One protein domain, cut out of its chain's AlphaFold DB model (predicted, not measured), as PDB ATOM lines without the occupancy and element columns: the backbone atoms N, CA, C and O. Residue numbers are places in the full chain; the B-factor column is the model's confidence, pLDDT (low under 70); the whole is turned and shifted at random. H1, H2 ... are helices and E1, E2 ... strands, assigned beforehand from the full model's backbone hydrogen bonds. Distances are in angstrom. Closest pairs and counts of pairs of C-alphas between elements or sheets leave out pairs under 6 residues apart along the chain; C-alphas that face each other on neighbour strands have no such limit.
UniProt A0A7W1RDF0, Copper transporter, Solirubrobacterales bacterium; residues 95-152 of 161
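What this domain is: This is residues 95 to 152 of the 161 residues of the protein "Copper transporter" of Solirubrobacterales bacterium (UniProt A0A7W1RDF0). With little regular structure, this is a small rounded body: two short parallel strands, E1 and E2, sit between helices H1 and H2, and an unnamed tail, residues 135 to 152, passes E2 on the side away from E1. The 58 printed residues, 23 in named elements, run E1, H1, E2, H2, mixed in class. The whole is compact, radius of gyration of the C-alphas 9.7 A, spanning 27 by 25 by 15 A.

How they stand to each other: E1, residues 95 to 97, and E2, residues 116 to 118, are parallel neighbours at 29 degrees; N 96 and O 116 are within hydrogen-bond range, 2.8 A. With H1, residues 107 to 112, they form a strand-helix-strand unit, two parallel strands with a helix between, its crossover right-handed. The closest C-alphas of H1 and E2, Tyr 110 and Ser 117, are 6.4 A apart. Those of E2 and H2, residues 124 to 134, are Val 118 and Gly 126, 6.0 A. H1 and H2 are apart. In both, every O i to N i+4 pair is within hydrogen-bond range. Residues 117 to 118 pair with 140 to 141, parallel.

Where its parts are: E1 begins at C-alpha 95 (227.054, 199.534, 293.817). H2, 15.6 A from first to last C-alpha, ends at C-alpha 134 (233.195, 197.636, 291.650).

The domain as a whole: The printed part has no cut and no long link. Residue 146 is under pLDDT 70.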
ATOM      1  N   VAL A  95     227.504 198.696 294.931       96.88
ATOM      2  CA  VAL A  95     227.054 199.534 293.817       96.88
ATOM      3  C   VAL A  95     225.560 199.327 293.605       96.88
ATOM      4  O   VAL A  95     225.108 198.221 293.308       96.88
ATOM      5  N   GLY A  96     224.789 200.398 293.771       96.94
ATOM      6  CA  GLY A  96     223.376 200.436 293.416       96.94
ATOM      7  C   GLY A  96     223.201 200.513 291.904       96.94
ATOM      8  O   GLY A  96     223.897 201.269 291.237       96.94
ATOM      9  N   VAL A  97     222.277 199.758 291.330       97.25
ATOM     10  CA  VAL A  97     222.036 199.770 289.884       97.25
ATOM     11  C   VAL A  97     220.559 199.943 289.571       97.25
ATOM     12  O   VAL A  97     219.693 199.520 290.348       97.25
ATOM     13  N   GLU A  98     220.276 200.552 288.425       95.69
ATOM     14  CA  GLU A  98     218.949 200.576 287.818       95.69
ATOM     15  C   GLU A  98     219.015 200.368 286.296       95.69
ATOM     16  O   GLU A  98     220.075 200.477 285.677       95.69
ATOM     17  N   LEU A  99     217.880 199.995 285.699       94.94
ATOM     18  CA  LEU A  99     217.741 199.857 284.249       94.94
ATOM     19  C   LEU A  99     217.228 201.171 283.657       94.94
ATOM     20  O   LEU A  99     216.568 201.951 284.347       94.94
ATOM     21  N   ARG A 100     217.399 201.355 282.342       90.75
ATOM     22  CA  ARG A 100     216.854 202.521 281.614       90.75
ATOM     23  C   ARG A 100     215.378 202.791 281.907       90.75
ATOM     24  O   ARG A 100     214.976 203.940 282.049       90.75
ATOM     25  N   GLY A 101     214.577 201.727 281.982       90.25
ATOM     26  CA  GLY A 101     213.129 201.792 282.203       90.25
ATOM     27  C   GLY A 101     212.692 201.815 283.670       90.25
ATOM     28  O   GLY A 101     211.504 201.655 283.936       90.25
ATOM     29  N   THR A 102     213.616 201.931 284.628       90.81
ATOM     30  CA  THR A 102     213.261 201.978 286.049       90.81
ATOM     31  C   THR A 102     212.588 203.309 286.388       90.81
ATOM     32  O   THR A 102     213.228 204.358 286.406       90.81
ATOM     33  N   GLU A 103     211.294 203.249 286.709       86.88
ATOM     34  CA  GLU A 103     210.507 204.384 287.188       86.88
ATOM     35  C   GLU A 103     209.754 204.019 288.482       86.88
ATOM     36  O   GLU A 103     209.047 203.014 288.533       86.88
ATOM     37  N   ALA A 104     209.858 204.794 289.566       88.56
ATOM     38  CA  ALA A 104     210.744 205.949 289.751       88.56
ATOM     39  C   ALA A 104     212.229 205.540 289.884       88.56
ATOM     40  O   ALA A 104     212.536 204.413 290.274       88.56
ATOM     41  N   SER A 105     213.147 206.469 289.602       90.50
ATOM     42  CA  SER A 105     214.591 206.239 289.767       90.50
ATOM     43  C   SER A 105     214.958 205.971 291.236       90.50
ATOM     44  O   SER A 105     214.456 206.624 292.153       90.50
ATOM     45  N   GLN A 106     215.852 205.009 291.453       93.44
ATOM     46  CA  GLN A 106     216.402 204.598 292.746       93.44
ATOM     47  C   GLN A 106     217.721 205.313 293.079       93.44
ATOM     48  O   GLN A 106     218.169 205.256 294.226       93.44
ATOM     49  N   ILE A 107     218.315 206.028 292.117       92.81
ATOM     50  CA  ILE A 107     219.560 206.792 292.290       92.81
ATOM     51  C   ILE A 107     219.545 207.711 293.527       92.81
ATOM     52  O   ILE A 107     220.513 207.665 294.288       92.81
ATOM     53  N   PRO A 108     218.485 208.505 293.806       92.75
ATOM     54  CA  PRO A 108     218.470 209.366 294.992       92.75
ATOM     55  C   PRO A 108     218.619 208.584 296.300       92.75
ATOM     56  O   PRO A 108     219.304 209.035 297.214       92.75
ATOM     57  N   TRP A 109     218.030 207.389 296.372       94.31
ATOM     58  CA  TRP A 109     218.127 206.536 297.550       94.31
ATOM     59  C   TRP A 109     219.534 205.955 297.710       94.31
ATOM     60  O   TRP A 109     220.068 205.948 298.814       94.31
ATOM     61  N   TYR A 110     220.179 205.521 296.621       95.31
ATOM     62  CA  TYR A 110     221.571 205.059 296.685       95.31
ATOM     63  C   TYR A 110     222.523 206.180 297.134       95.31
ATOM     64  O   TYR A 110     223.368 205.942 298.000       95.31
ATOM     65  N   LYS A 111     222.320 207.413 296.635       92.88
ATOM     66  CA  LYS A 111     223.055 208.610 297.086       92.88
ATOM     67  C   LYS A 111     222.860 208.860 298.585       92.88
ATOM     68  O   LYS A 111     223.840 209.083 299.288       92.88
ATOM     69  N   GLU A 112     221.628 208.771 299.090       94.19
ATOM     70  CA  GLU A 112     221.330 208.913 300.525       94.19
ATOM     71  C   GLU A 112     222.070 207.869 301.379       94.19
ATOM     72  O   GLU A 112     222.561 208.186 302.461       94.19
ATOM     73  N   LYS A 113     222.196 206.628 300.889       94.00
ATOM     74  CA  LYS A 113     222.934 205.558 301.581       94.00
ATOM     75  C   LYS A 113     224.452 205.621 301.394       94.00
ATOM     76  O   LYS A 113     225.157 204.777 301.944       94.00
ATOM     77  N   GLY A 114     224.960 206.607 300.652       92.69
ATOM     78  CA  GLY A 114     226.393 206.810 300.448       92.69
ATOM     79  C   GLY A 114     227.068 205.702 299.638       92.69
ATOM     80  O   GLY A 114     228.269 205.494 299.794       92.69
ATOM     81  N   ILE A 115     226.317 204.982 298.799       94.19
ATOM     82  CA  ILE A 115     226.880 203.972 297.897       94.19
ATOM     83  C   ILE A 115     226.931 204.506 296.468       94.19
ATOM     84  O   ILE A 115     226.112 205.333 296.065       94.19
ATOM     85  N   SER A 116     227.907 204.032 295.694       95.62
ATOM     86  CA  SER A 116     228.012 204.389 294.275       95.62
ATOM     87  C   SER A 116     226.841 203.806 293.501       95.62
ATOM     88  O   SER A 116     226.256 202.805 293.922       95.62
ATOM     89  N   SER A 117     226.477 204.426 292.384       96.38
ATOM     90  CA  SER A 117     225.320 203.981 291.620       96.38
ATOM     91  C   SER A 117     225.511 204.066 290.118       96.38
ATOM     92  O   SER A 117     226.161 204.981 289.625       96.38
ATOM     93  N   VAL A 118     224.890 203.148 289.389       96.56
ATOM     94  CA  VAL A 118     224.927 203.081 287.930       96.56
ATOM     95  C   VAL A 118     223.507 203.066 287.386       96.56
ATOM     96  O   VAL A 118     222.683 202.238 287.774       96.56
ATOM     97  N   ASP A 119     223.241 203.981 286.472       93.94
ATOM     98  CA  ASP A 119     222.049 204.008 285.644       93.94
ATOM     99  C   ASP A 119     222.276 203.230 284.343       93.94
ATOM    100  O   ASP A 119     223.413 202.980 283.932       93.94
ATOM    101  N   ASP A 120     221.186 202.886 283.668       93.38
ATOM    102  CA  ASP A 120     221.204 202.258 282.352       93.38
ATOM    103  C   ASP A 120     222.041 200.962 282.310       93.38
ATOM    104  O   ASP A 120     222.799 200.728 281.365       93.38
ATOM    105  N   LEU A 121     221.922 200.096 283.328       95.50
ATOM    106  CA  LEU A 121     222.690 198.840 283.420       95.50
ATOM    107  C   LEU A 121     222.488 197.905 282.206       95.50
ATOM    108  O   LEU A 121     223.331 197.063 281.898       95.50
ATOM    109  N   ASP A 122     221.383 198.048 281.482       95.62
ATOM    110  CA  ASP A 122     221.108 197.338 280.232       95.62
ATOM    111  C   ASP A 122     221.780 197.958 278.989       95.62
ATOM    112  O   ASP A 122     221.586 197.470 277.875       95.62
ATOM    113  N   ALA A 123     222.583 199.009 279.156       94.00
ATOM    114  CA  ALA A 123     223.420 199.607 278.123       94.00
ATOM    115  C   ALA A 123     224.912 199.318 278.369       94.00
ATOM    116  O   ALA A 123     225.370 199.192 279.503       94.00
ATOM    117  N   LEU A 124     225.707 199.290 277.291       93.75
ATOM    118  CA  LEU A 124     227.155 199.045 277.369       93.75
ATOM    119  C   LEU A 124     227.878 200.052 278.281       93.75
ATOM    120  O   LEU A 124     228.793 199.678 279.011       93.75
ATOM    121  N   ALA A 125     227.461 201.321 278.254       90.38
ATOM    122  CA  ALA A 125     228.031 202.358 279.112       90.38
ATOM    123  C   ALA A 125     227.769 202.076 280.601       90.38
ATOM    124  O   ALA A 125     228.709 202.128 281.388       90.38
ATOM    125  N   GLY A 126     226.541 201.691 280.972       94.25
ATOM    126  CA  GLY A 126     226.202 201.316 282.346       94.25
ATOM    127  C   GLY A 126     226.976 200.083 282.812       94.25
ATOM    128  O   GLY A 126     227.607 200.102 283.864       94.25
ATOM    129  N   GLN A 127     227.047 199.032 281.990       95.81
ATOM    130  CA  GLN A 127     227.852 197.841 282.308       95.81
ATOM    131  C   GLN A 127     229.335 198.178 282.501       95.81
ATOM    132  O   GLN A 127     229.977 197.659 283.411       95.81
ATOM    133  N   THR A 128     229.867 199.081 281.675       94.56
ATOM    134  CA  THR A 128     231.244 199.569 281.806       94.56
ATOM    135  C   THR A 128     231.426 200.331 283.118       94.56
ATOM    136  O   THR A 128     232.350 200.029 283.868       94.56
ATOM    137  N   ALA A 129     230.529 201.268 283.439       94.81
ATOM    138  CA  ALA A 129     230.568 202.019 284.691       94.81
ATOM    139  C   ALA A 129     230.491 201.111 285.927       94.81
ATOM    140  O   ALA A 129     231.199 201.352 286.900       94.81
ATOM    141  N   LEU A 130     229.691 200.039 285.878       96.19
ATOM    142  CA  LEU A 130     229.591 199.064 286.965       96.19
ATOM    143  C   LEU A 130     230.933 198.384 287.259       96.19
ATOM    144  O   LEU A 130     231.280 198.222 288.426       96.19
ATOM    145  N   VAL A 131     231.695 198.011 286.226       94.88
ATOM    146  CA  VAL A 131     233.020 197.394 286.408       94.88
ATOM    147  C   VAL A 131     233.959 198.335 287.161       94.88
ATOM    148  O   VAL A 131     234.587 197.920 288.132       94.88
ATOM    149  N   TYR A 132     234.022 199.603 286.757       93.19
ATOM    150  CA  TYR A 132     234.853 200.600 287.436       93.19
ATOM    151  C   TYR A 132     234.365 200.901 288.858       93.19
ATOM    152  O   TYR A 132     235.171 200.981 289.782       93.19
ATOM    153  N   ALA A 133     233.049 200.989 289.065       94.12
ATOM    154  CA  ALA A 133     232.480 201.211 290.390       94.12
ATOM    155  C   ALA A 133     232.804 200.056 291.357       94.12
ATOM    156  O   ALA A 133     233.158 200.284 292.512       94.12
ATOM    157  N   LEU A 134     232.758 198.807 290.879       94.00
ATOM    158  CA  LEU A 134     233.195 197.636 291.650       94.00
ATOM    159  C   LEU A 134     234.715 197.612 291.882       94.00
ATOM    160  O   LEU A 134     235.160 197.064 292.886       94.00
ATOM    161  N   ALA A 135     235.501 198.227 290.994       92.00
ATOM    162  CA  ALA A 135     236.944 198.401 291.159       92.00
ATOM    163  C   ALA A 135     237.325 199.527 292.142       92.00
ATOM    164  O   ALA A 135     238.508 199.682 292.450       92.00
ATOM    165  N   GLY A 136     236.347 200.275 292.666       88.62
ATOM    166  CA  GLY A 136     236.542 201.293 293.700       88.62
ATOM    167  C   GLY A 136     236.256 202.728 293.261       88.62
ATOM    168  O   GLY A 136     236.390 203.635 294.081       88.62
ATOM    169  N   ASP A 137     235.841 202.957 292.013       90.50
ATOM    170  CA  ASP A 137     235.443 204.298 291.587       90.50
ATOM    171  C   ASP A 137     234.116 204.701 292.237       90.50
ATOM    172  O   ASP A 137     233.113 203.986 292.181       90.50
ATOM    173  N   HIS A 138     234.100 205.888 292.843       90.38
ATOM    174  CA  HIS A 138     232.941 206.393 293.567       90.38
ATOM    175  C   HIS A 138     232.174 207.451 292.777       90.38
ATOM    176  O   HIS A 138     232.766 208.382 292.233       90.38
ATOM    177  N   GLY A 139     230.845 207.341 292.764       91.56
ATOM    178  CA  GLY A 139     229.958 208.341 292.165       91.56
ATOM    179  C   GLY A 139     228.643 207.763 291.657       91.56
ATOM    180  O   GLY A 139     228.344 206.580 291.844       91.56
ATOM    181  N   THR A 140     227.854 208.616 291.006       92.44
ATOM    182  CA  THR A 140     226.673 208.217 290.240       92.44
ATOM    183  C   THR A 140     226.957 208.321 288.748       92.44
ATOM    184  O   THR A 140     227.176 209.414 288.225       92.44
ATOM    185  N   PHE A 141     226.896 207.188 288.056       91.31
ATOM    186  CA  PHE A 141     227.212 207.067 286.639       91.31
ATOM    187  C   PHE A 141     225.955 206.806 285.813       91.31
ATOM    188  O   PHE A 141     225.115 206.011 286.225       91.31
ATOM    189  N   GLY A 142     225.807 207.459 284.664       83.69
ATOM    190  CA  GLY A 142     224.612 207.306 283.833       83.69
ATOM    191  C   GLY A 142     224.418 208.422 282.815       83.69
ATOM    192  O   GLY A 142     225.130 209.425 282.831       83.69
ATOM    193  N   ALA A 143     223.438 208.261 281.923       74.69
ATOM    194  CA  ALA A 143     223.103 209.284 280.929       74.69
ATOM    195  C   ALA A 143     222.033 210.288 281.409       74.69
ATOM    196  O   ALA A 143     221.799 211.299 280.742       74.69
ATOM    197  N   LYS A 144     221.361 210.028 282.540       71.12
ATOM    198  CA  LYS A 144     220.312 210.905 283.087       71.12
ATOM    199  C   LYS A 144     220.896 212.112 283.829       71.12
ATOM    200  O   LYS A 144     222.026 212.097 284.299       71.12
ATOM    201  N   ALA A 145     220.080 213.156 283.998       71.06
ATOM    202  CA  ALA A 145     220.478 214.411 284.652       71.06
ATOM    203  C   ALA A 145     220.886 214.263 286.134       71.06
ATOM    204  O   ALA A 145     221.477 215.172 286.706       71.06
ATOM    205  N   THR A 146     220.543 213.142 286.768       68.69
ATOM    206  CA  THR A 146     220.927 212.811 288.146       68.69
ATOM    207  C   THR A 146     222.350 212.259 288.262       68.69
ATOM    208  O   THR A 146     222.845 212.143 289.391       68.69
ATOM    209  N   ALA A 147     222.988 211.917 287.136       75.81
ATOM    210  CA  ALA A 147     224.336 211.377 287.081       75.81
ATOM    211  C   ALA A 147     225.405 212.464 287.219       75.81
ATOM    212  O   ALA A 147     225.277 213.566 286.687       75.81
ATOM    213  N   ASP A 148     226.484 212.121 287.916       77.12
ATOM    214  CA  ASP A 148     227.651 212.986 288.071       77.12
ATOM    215  C   ASP A 148     228.513 212.944 286.794       77.12
ATOM    216  O   ASP A 148     229.153 213.925 286.423       77.12
ATOM    217  N   SER A 149     228.520 211.799 286.100       79.94
ATOM    218  CA  SER A 149     229.198 211.591 284.814       79.94
ATOM    219  C   SER A 149     228.639 210.367 284.077       79.94
ATOM    220  O   SER A 149     227.979 209.523 284.676       79.94
ATOM    221  N   LEU A 150     228.910 210.235 282.773       81.56
ATOM    222  CA  LEU A 150     228.525 209.033 282.015       81.56
ATOM    223  C   LEU A 150     229.369 207.812 282.408       81.56
ATOM    224  O   LEU A 150     228.861 206.700 282.508       81.56
ATOM    225  N   LEU A 151     230.666 208.038 282.600       80.88
ATOM    226  CA  LEU A 151     231.657 207.055 283.014       80.88
ATOM    227  C   LEU A 151     232.574 207.714 284.049       80.88
ATOM    228  O   LEU A 151     232.777 208.931 283.967       80.88
ATOM    229  N   PRO A 152     233.167 206.932 284.965       78.50
ATOM    230  CA  PRO A 152     234.175 207.441 285.880       78.50
ATOM    231  C   PRO A 152     235.303 208.163 285.148       78.50
ATOM    232  O   PRO A 152     235.671 207.825 284.018       78.50
TER     233      PRO A 152